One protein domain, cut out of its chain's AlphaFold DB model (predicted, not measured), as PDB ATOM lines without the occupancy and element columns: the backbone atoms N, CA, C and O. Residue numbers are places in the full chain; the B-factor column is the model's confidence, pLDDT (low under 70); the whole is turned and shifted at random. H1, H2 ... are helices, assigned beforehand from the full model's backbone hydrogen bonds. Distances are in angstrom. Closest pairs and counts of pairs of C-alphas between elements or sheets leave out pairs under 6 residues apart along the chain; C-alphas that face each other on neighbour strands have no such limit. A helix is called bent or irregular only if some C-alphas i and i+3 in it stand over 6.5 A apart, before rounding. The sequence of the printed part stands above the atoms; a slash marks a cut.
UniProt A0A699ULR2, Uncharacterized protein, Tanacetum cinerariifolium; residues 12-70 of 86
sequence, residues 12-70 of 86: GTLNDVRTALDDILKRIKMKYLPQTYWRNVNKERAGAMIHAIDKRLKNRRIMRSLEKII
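What this domain is: This is residues 12 to 70 of the 86 residues of an uncharacterized protein of Tanacetum cinerariifolium (UniProt A0A699ULR2). A long helix, H2, and a shorter one, H1, make an open V, joined near their ends by a tight link, with nothing packed between the two arms. The printed part has 59 residues with two named helices, H1 then H2, and no named strand; its class is all helix. It is extended, with a radius of gyration of the C-alphas of 19.9 A, and flat, spanning 54 by 35 by 9 A.

Where its parts are: Find C-alpha 36 at (89.316, 89.301, 38.088); from there H2, residues 36 to 70, runs 51.6 A to C-alpha 70 at (78.475, 94.535, -12.132). H2 is neither bent nor irregular, but only just: C-alphas 37 and 40 are 6.4 A apart. Go back to C-alpha 12 at (82.180, 56.562, 25.406), where H1, residues 12 to 32, begins its 30.4 A.

How they stand to each other: H2 and H1 are apart, with no C-alpha of one within 8 A of the other. Look along the backbone: each O i to N i+4 pair in H1 is within hydrogen-bond range, and 29 of 31 in H2.

The domain as a whole: The C-alphas farthest apart, of Lys 31 and Ile 70, are 56.3 A apart. The printed part has no cut. Confidence is under 70 at residues 12, 30 to 41 and 70.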
ATOM      1  N   GLY A  12      81.827  56.624  23.983       66.06
ATOM      2  CA  GLY A  12      82.180  56.562  25.406       66.06
ATOM      3  C   GLY A  12      83.618  57.013  25.674       66.06
ATOM      4  O   GLY A  12      83.834  57.982  26.393       66.06
ATOM      5  N   THR A  13      84.598  56.400  25.003       70.75
ATOM      6  CA  THR A  13      86.024  56.729  25.183       70.75
ATOM      7  C   THR A  13      86.335  58.162  24.751       70.75
ATOM      8  O   THR A  13      87.127  58.856  25.385       70.75
ATOM      9  N   LEU A  14      85.677  58.645  23.695       75.19
ATOM     10  CA  LEU A  14      85.832  60.027  23.240       75.19
ATOM     11  C   LEU A  14      85.238  61.038  24.239       75.19
ATOM     12  O   LEU A  14      85.758  62.148  24.381       75.19
ATOM     13  N   ASN A  15      84.180  60.656  24.957       78.00
ATOM     14  CA  ASN A  15      83.580  61.476  26.006       78.00
ATOM     15  C   ASN A  15      84.443  61.510  27.280       78.00
ATOM     16  O   ASN A  15      84.593  62.572  27.886       78.00
ATOM     17  N   ASP A  16      85.083  60.396  27.635       79.38
ATOM     18  CA  ASP A  16      86.014  60.328  28.767       79.38
ATOM     19  C   ASP A  16      87.269  61.174  28.511       79.38
ATOM     20  O   ASP A  16      87.683  61.961  29.363       79.38
ATOM     21  N   VAL A  17      87.819  61.110  27.292       79.94
ATOM     22  CA  VAL A  17      88.940  61.966  26.867       79.94
ATOM     23  C   VAL A  17      88.544  63.444  26.891       79.94
ATOM     24  O   VAL A  17      89.317  64.285  27.353       79.94
ATOM     25  N   ARG A  18      87.325  63.781  26.447       82.19
ATOM     26  CA  ARG A  18      86.787  65.149  26.548       82.19
ATOM     27  C   ARG A  18      86.675  65.620  27.994       82.19
ATOM     28  O   ARG A  18      87.043  66.756  28.278       82.19
ATOM     29  N   THR A  19      86.201  64.758  28.886       85.12
ATOM     30  CA  THR A  19      86.036  65.068  30.313       85.12
ATOM     31  C   THR A  19      87.389  65.302  30.984       85.12
ATOM     32  O   THR A  19      87.581  66.324  31.638       85.12
ATOM     33  N   ALA A  20      88.369  64.427  30.739       88.44
ATOM     34  CA  ALA A  20      89.722  64.581  31.266       88.44
ATOM     35  C   ALA A  20      90.399  65.868  30.761       88.44
ATOM     36  O   ALA A  20      91.081  66.562  31.518       88.44
ATOM     37  N   LEU A  21      90.182  66.223  29.490       86.50
ATOM     38  CA  LEU A  21      90.708  67.456  28.914       86.50
ATOM     39  C   LEU A  21      90.061  68.706  29.534       86.50
ATOM     40  O   LEU A  21      90.768  69.674  29.823       86.50
ATOM     41  N   ASP A  22      88.746  68.688  29.768       85.75
ATOM     42  CA  ASP A  22      88.017  69.790  30.410       85.75
ATOM     43  C   ASP A  22      88.472  70.011  31.861       85.75
ATOM     44  O   ASP A  22      88.685  71.150  32.281       85.75
ATOM     45  N   ASP A  23      88.727  68.936  32.609       87.38
ATOM     46  CA  ASP A  23      89.247  69.012  33.978       87.38
ATOM     47  C   ASP A  23      90.675  69.569  34.038       87.38
ATOM     48  O   ASP A  23      90.993  70.394  34.905       87.38
ATOM     49  N   ILE A  24      91.538  69.199  33.085       85.88
ATOM     50  CA  ILE A  24      92.884  69.777  32.960       85.88
ATOM     51  C   ILE A  24      92.792  71.271  32.620       85.88
ATOM     52  O   ILE A  24      93.466  72.091  33.249       85.88
ATOM     53  N   LEU A  25      91.919  71.648  31.682       82.25
ATOM     54  CA  LEU A  25      91.663  73.045  31.316       82.25
ATOM     55  C   LEU A  25      91.130  73.858  32.498       82.25
ATOM     56  O   LEU A  25      91.603  74.973  32.733       82.25
ATOM     57  N   LYS A  26      90.202  73.305  33.283       82.56
ATOM     58  CA  LYS A  26      89.712  73.912  34.527       82.56
ATOM     59  C   LYS A  26      90.835  74.090  35.542       82.56
ATOM     60  O   LYS A  26      90.943  75.176  36.106       82.56
ATOM     61  N   ARG A  27      91.714  73.097  35.731       80.75
ATOM     62  CA  ARG A  27      92.883  73.210  36.627       80.75
ATOM     63  C   ARG A  27      93.858  74.291  36.177       80.75
ATOM     64  O   ARG A  27      94.297  75.084  37.004       80.75
ATOM     65  N   ILE A  28      94.177  74.357  34.883       77.94
ATOM     66  CA  ILE A  28      95.056  75.394  34.318       77.94
ATOM     67  C   ILE A  28      94.419  76.776  34.499       77.94
ATOM     68  O   ILE A  28      95.075  77.715  34.951       77.94
ATOM     69  N   LYS A  29      93.117  76.888  34.227       70.44
ATOM     70  CA  LYS A  29      92.349  78.119  34.418       70.44
ATOM     71  C   LYS A  29      92.315  78.553  35.886       70.44
ATOM     72  O   LYS A  29      92.553  79.720  36.166       70.44
ATOM     73  N   MET A  30      92.085  77.642  36.828       67.69
ATOM     74  CA  MET A  30      92.084  77.959  38.262       67.69
ATOM     75  C   MET A  30      93.477  78.338  38.780       67.69
ATOM     76  O   MET A  30      93.590  79.233  39.611       67.69
ATOM     77  N   LYS A  31      94.539  77.689  38.284       68.94
ATOM     78  CA  LYS A  31      95.911  77.882  38.779       68.94
ATOM     79  C   LYS A  31      96.568  79.174  38.281       68.94
ATOM     80  O   LYS A  31      97.382  79.738  39.002       68.94
ATOM     81  N   TYR A  32      96.228  79.640  37.077       61.34
ATOM     82  CA  TYR A  32      96.890  80.795  36.449       61.34
ATOM     83  C   TYR A  32      95.974  81.999  36.193       61.34
ATOM     84  O   TYR A  32      96.465  83.092  35.927       61.34
ATOM     85  N   LEU A  33      94.653  81.824  36.251       63.69
ATOM     86  CA  LEU A  33      93.677  82.843  35.859       63.69
ATOM     87  C   LEU A  33      92.597  83.010  36.939       63.69
ATOM     88  O   LEU A  33      91.435  82.663  36.704       63.69
ATOM     89  N   PRO A  34      92.923  83.580  38.115       56.84
ATOM     90  CA  PRO A  34      91.937  83.895  39.138       56.84
ATOM     91  C   PRO A  34      91.131  85.130  38.702       56.84
ATOM     92  O   PRO A  34      91.361  86.244  39.145       56.84
ATOM     93  N   GLN A  35      90.234  84.909  37.738       60.41
ATOM     94  CA  GLN A  35      88.892  85.470  37.534       60.41
ATOM     95  C   GLN A  35      88.661  86.995  37.454       60.41
ATOM     96  O   GLN A  35      87.701  87.402  36.794       60.41
ATOM     97  N   THR A  36      89.518  87.845  38.013       55.19
ATOM     98  CA  THR A  36      89.316  89.301  38.088       55.19
ATOM     99  C   THR A  36      89.969  90.030  36.914       55.19
ATOM    100  O   THR A  36      89.350  90.902  36.311       55.19
ATOM    101  N   TYR A  37      91.169  89.607  36.498       55.59
ATOM    102  CA  TYR A  37      91.871  90.201  35.350       55.59
ATOM    103  C   TYR A  37      91.269  89.766  33.999       55.59
ATOM    104  O   TYR A  37      91.167  90.544  33.054       55.59
ATOM    105  N   TRP A  38      90.789  88.521  33.917       53.78
ATOM    106  CA  TRP A  38      90.291  87.935  32.668       53.78
ATOM    107  C   TRP A  38      88.917  88.468  32.258       53.78
ATOM    108  O   TRP A  38      88.657  88.633  31.072       53.78
ATOM    109  N   ARG A  39      88.017  88.754  33.210       60.00
ATOM    110  CA  ARG A  39      86.628  89.122  32.884       60.00
ATOM    111  C   ARG A  39      86.513  90.436  32.117       60.00
ATOM    112  O   ARG A  39      85.652  90.512  31.248       60.00
ATOM    113  N   ASN A  40      87.351  91.431  32.408       62.72
ATOM    114  CA  ASN A  40      87.280  92.730  31.733       62.72
ATOM    115  C   ASN A  40      88.073  92.728  30.424       62.72
ATOM    116  O   ASN A  40      87.492  92.989  29.374       62.72
ATOM    117  N   VAL A  41      89.343  92.309  30.453       66.81
ATOM    118  CA  VAL A  41      90.201  92.306  29.255       66.81
ATOM    119  C   VAL A  41      89.653  91.375  28.172       66.81
ATOM    120  O   VAL A  41      89.643  91.744  27.002       66.81
ATOM    121  N   ASN A  42      89.112  90.200  28.525       72.69
ATOM    122  CA  ASN A  42      88.493  89.347  27.510       72.69
ATOM    123  C   ASN A  42      87.141  89.841  27.024       72.69
ATOM    124  O   ASN A  42      86.805  89.535  25.888       72.69
ATOM    125  N   LYS A  43      86.357  90.563  27.830       76.75
ATOM    126  CA  LYS A  43      85.105  91.154  27.336       76.75
ATOM    127  C   LYS A  43      85.392  92.254  26.326       76.75
ATOM    128  O   LYS A  43      84.778  92.255  25.264       76.75
ATOM    129  N   GLU A  44      86.357  93.125  26.611       83.12
ATOM    130  CA  GLU A  44      86.786  94.156  25.664       83.12
ATOM    131  C   GLU A  44      87.423  93.541  24.416       83.12
ATOM    132  O   GLU A  44      87.059  93.892  23.295       83.12
ATOM    133  N   ARG A  45      88.301  92.545  24.585       82.19
ATOM    134  CA  ARG A  45      88.929  91.839  23.461       82.19
ATOM    135  C   ARG A  45      87.916  91.057  22.625       82.19
ATOM    136  O   ARG A  45      87.995  91.096  21.401       82.19
ATOM    137  N   ALA A  46      86.954  90.381  23.253       85.44
ATOM    138  CA  ALA A  46      85.868  89.696  22.556       85.44
ATOM    139  C   ALA A  46      84.966  90.699  21.826       85.44
ATOM    140  O   ALA A  46      84.632  90.468  20.669       85.44
ATOM    141  N   GLY A  47      84.644  91.837  22.449       90.62
ATOM    142  CA  GLY A  47      83.910  92.930  21.811       90.62
ATOM    143  C   GLY A  47      84.637  93.473  20.579       90.62
ATOM    144  O   GLY A  47      84.034  93.600  19.516       90.62
ATOM    145  N   ALA A  48      85.949  93.697  20.676       92.44
ATOM    146  CA  ALA A  48      86.778  94.134  19.555       92.44
ATOM    147  C   ALA A  48      86.848  93.085  18.430       92.44
ATOM    148  O   ALA A  48      86.770  93.435  17.251       92.44
ATOM    149  N   MET A  49      86.948  91.796  18.771       89.00
ATOM    150  CA  MET A  49      86.932  90.701  17.794       89.00
ATOM    151  C   MET A  49      85.580  90.587  17.083       89.00
ATOM    152  O   MET A  49      85.554  90.495  15.857       89.00
ATOM    153  N   ILE A  50      84.469  90.649  17.824       91.38
ATOM    154  CA  ILE A  50      83.108  90.650  17.264       91.38
ATOM    155  C   ILE A  50      82.934  91.853  16.332       91.38
ATOM    156  O   ILE A  50      82.525  91.687  15.186       91.38
ATOM    157  N   HIS A  51      83.353  93.044  16.765       94.50
ATOM    158  CA  HIS A  51      83.302  94.250  15.944       94.50
ATOM    159  C   HIS A  51      84.120  94.114  14.647       94.50
ATOM    160  O   HIS A  51      83.665  94.502  13.569       94.50
ATOM    161  N   ALA A  52      85.318  93.527  14.717       90.81
ATOM    162  CA  ALA A  52      86.153  93.282  13.543       90.81
ATOM    163  C   ALA A  52      85.522  92.265  12.573       90.81
ATOM    164  O   ALA A  52      85.614  92.440  11.352       90.81
ATOM    165  N   ILE A  53      84.859  91.226  13.096       89.31
ATOM    166  CA  ILE A  53      84.114  90.242  12.299       89.31
ATOM    167  C   ILE A  53      82.921  90.914  11.615       89.31
ATOM    168  O   ILE A  53      82.793  90.798  10.396       89.31
ATOM    169  N   ASP A  54      82.115  91.685  12.344       92.44
ATOM    170  CA  ASP A  54      80.974  92.419  11.788       92.44
ATOM    171  C   ASP A  54      81.404  93.399  10.694       92.44
ATOM    172  O   ASP A  54      80.788  93.460   9.626       92.44
ATOM    173  N   LYS A  55      82.506  94.126  10.911       95.44
ATOM    174  CA  LYS A  55      83.089  95.026   9.908       95.44
ATOM    175  C   LYS A  55      83.500  94.263   8.646       95.44
ATOM    176  O   LYS A  55      83.184  94.688   7.534       95.44
ATOM    177  N   ARG A  56      84.152  93.104   8.796       89.94
ATOM    178  CA  ARG A  56      84.516  92.240   7.659       89.94
ATOM    179  C   ARG A  56      83.292  91.678   6.935       89.94
ATOM    180  O   ARG A  56      83.296  91.634   5.706       89.94
ATOM    181  N   LEU A  57      82.252  91.267   7.656       88.69
ATOM    182  CA  LEU A  57      81.016  90.745   7.068       88.69
ATOM    183  C   LEU A  57      80.235  91.829   6.315       88.69
ATOM    184  O   LEU A  57      79.775  91.568   5.203       88.69
ATOM    185  N   LYS A  58      80.145  93.054   6.856       92.38
ATOM    186  CA  LYS A  58      79.560  94.209   6.155       92.38
ATOM    187  C   LYS A  58      80.287  94.494   4.842       92.38
ATOM    188  O   LYS A  58      79.633  94.587   3.808       92.38
ATOM    189  N   ASN A  59      81.622  94.517   4.854       90.56
ATOM    190  CA  ASN A  59      82.413  94.717   3.637       90.56
ATOM    191  C   ASN A  59      82.176  93.610   2.601       90.56
ATOM    192  O   ASN A  59      81.980  93.908   1.425       90.56
ATOM    193  N   ARG A  60      82.115  92.335   3.020       90.88
ATOM    194  CA  ARG A  60      81.780  91.228   2.104       90.88
ATOM    195  C   ARG A  60      80.372  91.350   1.530       90.88
ATOM    196  O   ARG A  60      80.164  91.018   0.369       90.88
ATOM    197  N   ARG A  61      79.398  91.800   2.326       90.81
ATOM    198  CA  ARG A  61      78.020  92.002   1.859       90.81
ATOM    199  C   ARG A  61      77.955  93.115   0.812       90.81
ATOM    200  O   ARG A  61      77.302  92.916  -0.205       90.81
ATOM    201  N   ILE A  62      78.686  94.211   1.033       84.50
ATOM    202  CA  ILE A  62      78.821  95.323   0.080       84.50
ATOM    203  C   ILE A  62      79.506  94.855  -1.212       84.50
ATOM    204  O   ILE A  62      78.963  95.079  -2.291       84.50
ATOM    205  N   MET A  63      80.631  94.133  -1.128       82.75
ATOM    206  CA  MET A  63      81.291  93.542  -2.304       82.75
ATOM    207  C   MET A  63      80.343  92.650  -3.101       82.75
ATOM    208  O   MET A  63      80.194  92.856  -4.294       82.75
ATOM    209  N   ARG A  64      79.630  91.724  -2.448       84.38
ATOM    210  CA  ARG A  64      78.674  90.841  -3.134       84.38
ATOM    211  C   ARG A  64      77.532  91.603  -3.802       84.38
ATOM    212  O   ARG A  64      77.070  91.194  -4.861       84.38
ATOM    213  N   SER A  65      77.039  92.689  -3.199       78.56
ATOM    214  CA  SER A  65      76.038  93.538  -3.858       78.56
ATOM    215  C   SER A  65      76.616  94.291  -5.056       78.56
ATOM    216  O   SER A  65      75.939  94.392  -6.070       78.56
ATOM    217  N   LEU A  66      77.866  94.756  -4.975       74.81
ATOM    218  CA  LEU A  66      78.557  95.398  -6.095       74.81
ATOM    219  C   LEU A  66      78.843  94.400  -7.223       74.81
ATOM    220  O   LEU A  66      78.563  94.695  -8.376       74.81
ATOM    221  N   GLU A  67      79.297  93.190  -6.900       76.88
ATOM    222  CA  GLU A  67      79.468  92.087  -7.851       76.88
ATOM    223  C   GLU A  67      78.148  91.705  -8.519       76.88
ATOM    224  O   GLU A  67      78.138  91.445  -9.713       76.88
ATOM    225  N   LYS A  68      77.017  91.715  -7.802       79.88
ATOM    226  CA  LYS A  68      75.696  91.517  -8.424       79.88
ATOM    227  C   LYS A  68      75.309  92.657  -9.365       79.88
ATOM    228  O   LYS A  68      74.694  92.403 -10.393       79.88
ATOM    229  N   ILE A  69      75.654  93.898  -9.023       71.19
ATOM    230  CA  ILE A  69      75.385  95.068  -9.871       71.19
ATOM    231  C   ILE A  69      76.252  95.034 -11.139       71.19
ATOM    232  O   ILE A  69      75.762  95.372 -12.212       71.19
ATOM    233  N   ILE A  70      77.510  94.604 -11.024       62.78
ATOM    234  CA  ILE A  70      78.475  94.535 -12.132       62.78
ATOM    235  C   ILE A  70      78.251  93.267 -12.980       62.78
ATOM    236  O   ILE A  70      78.148  93.347 -14.198       62.78
TER     237      ILE A  70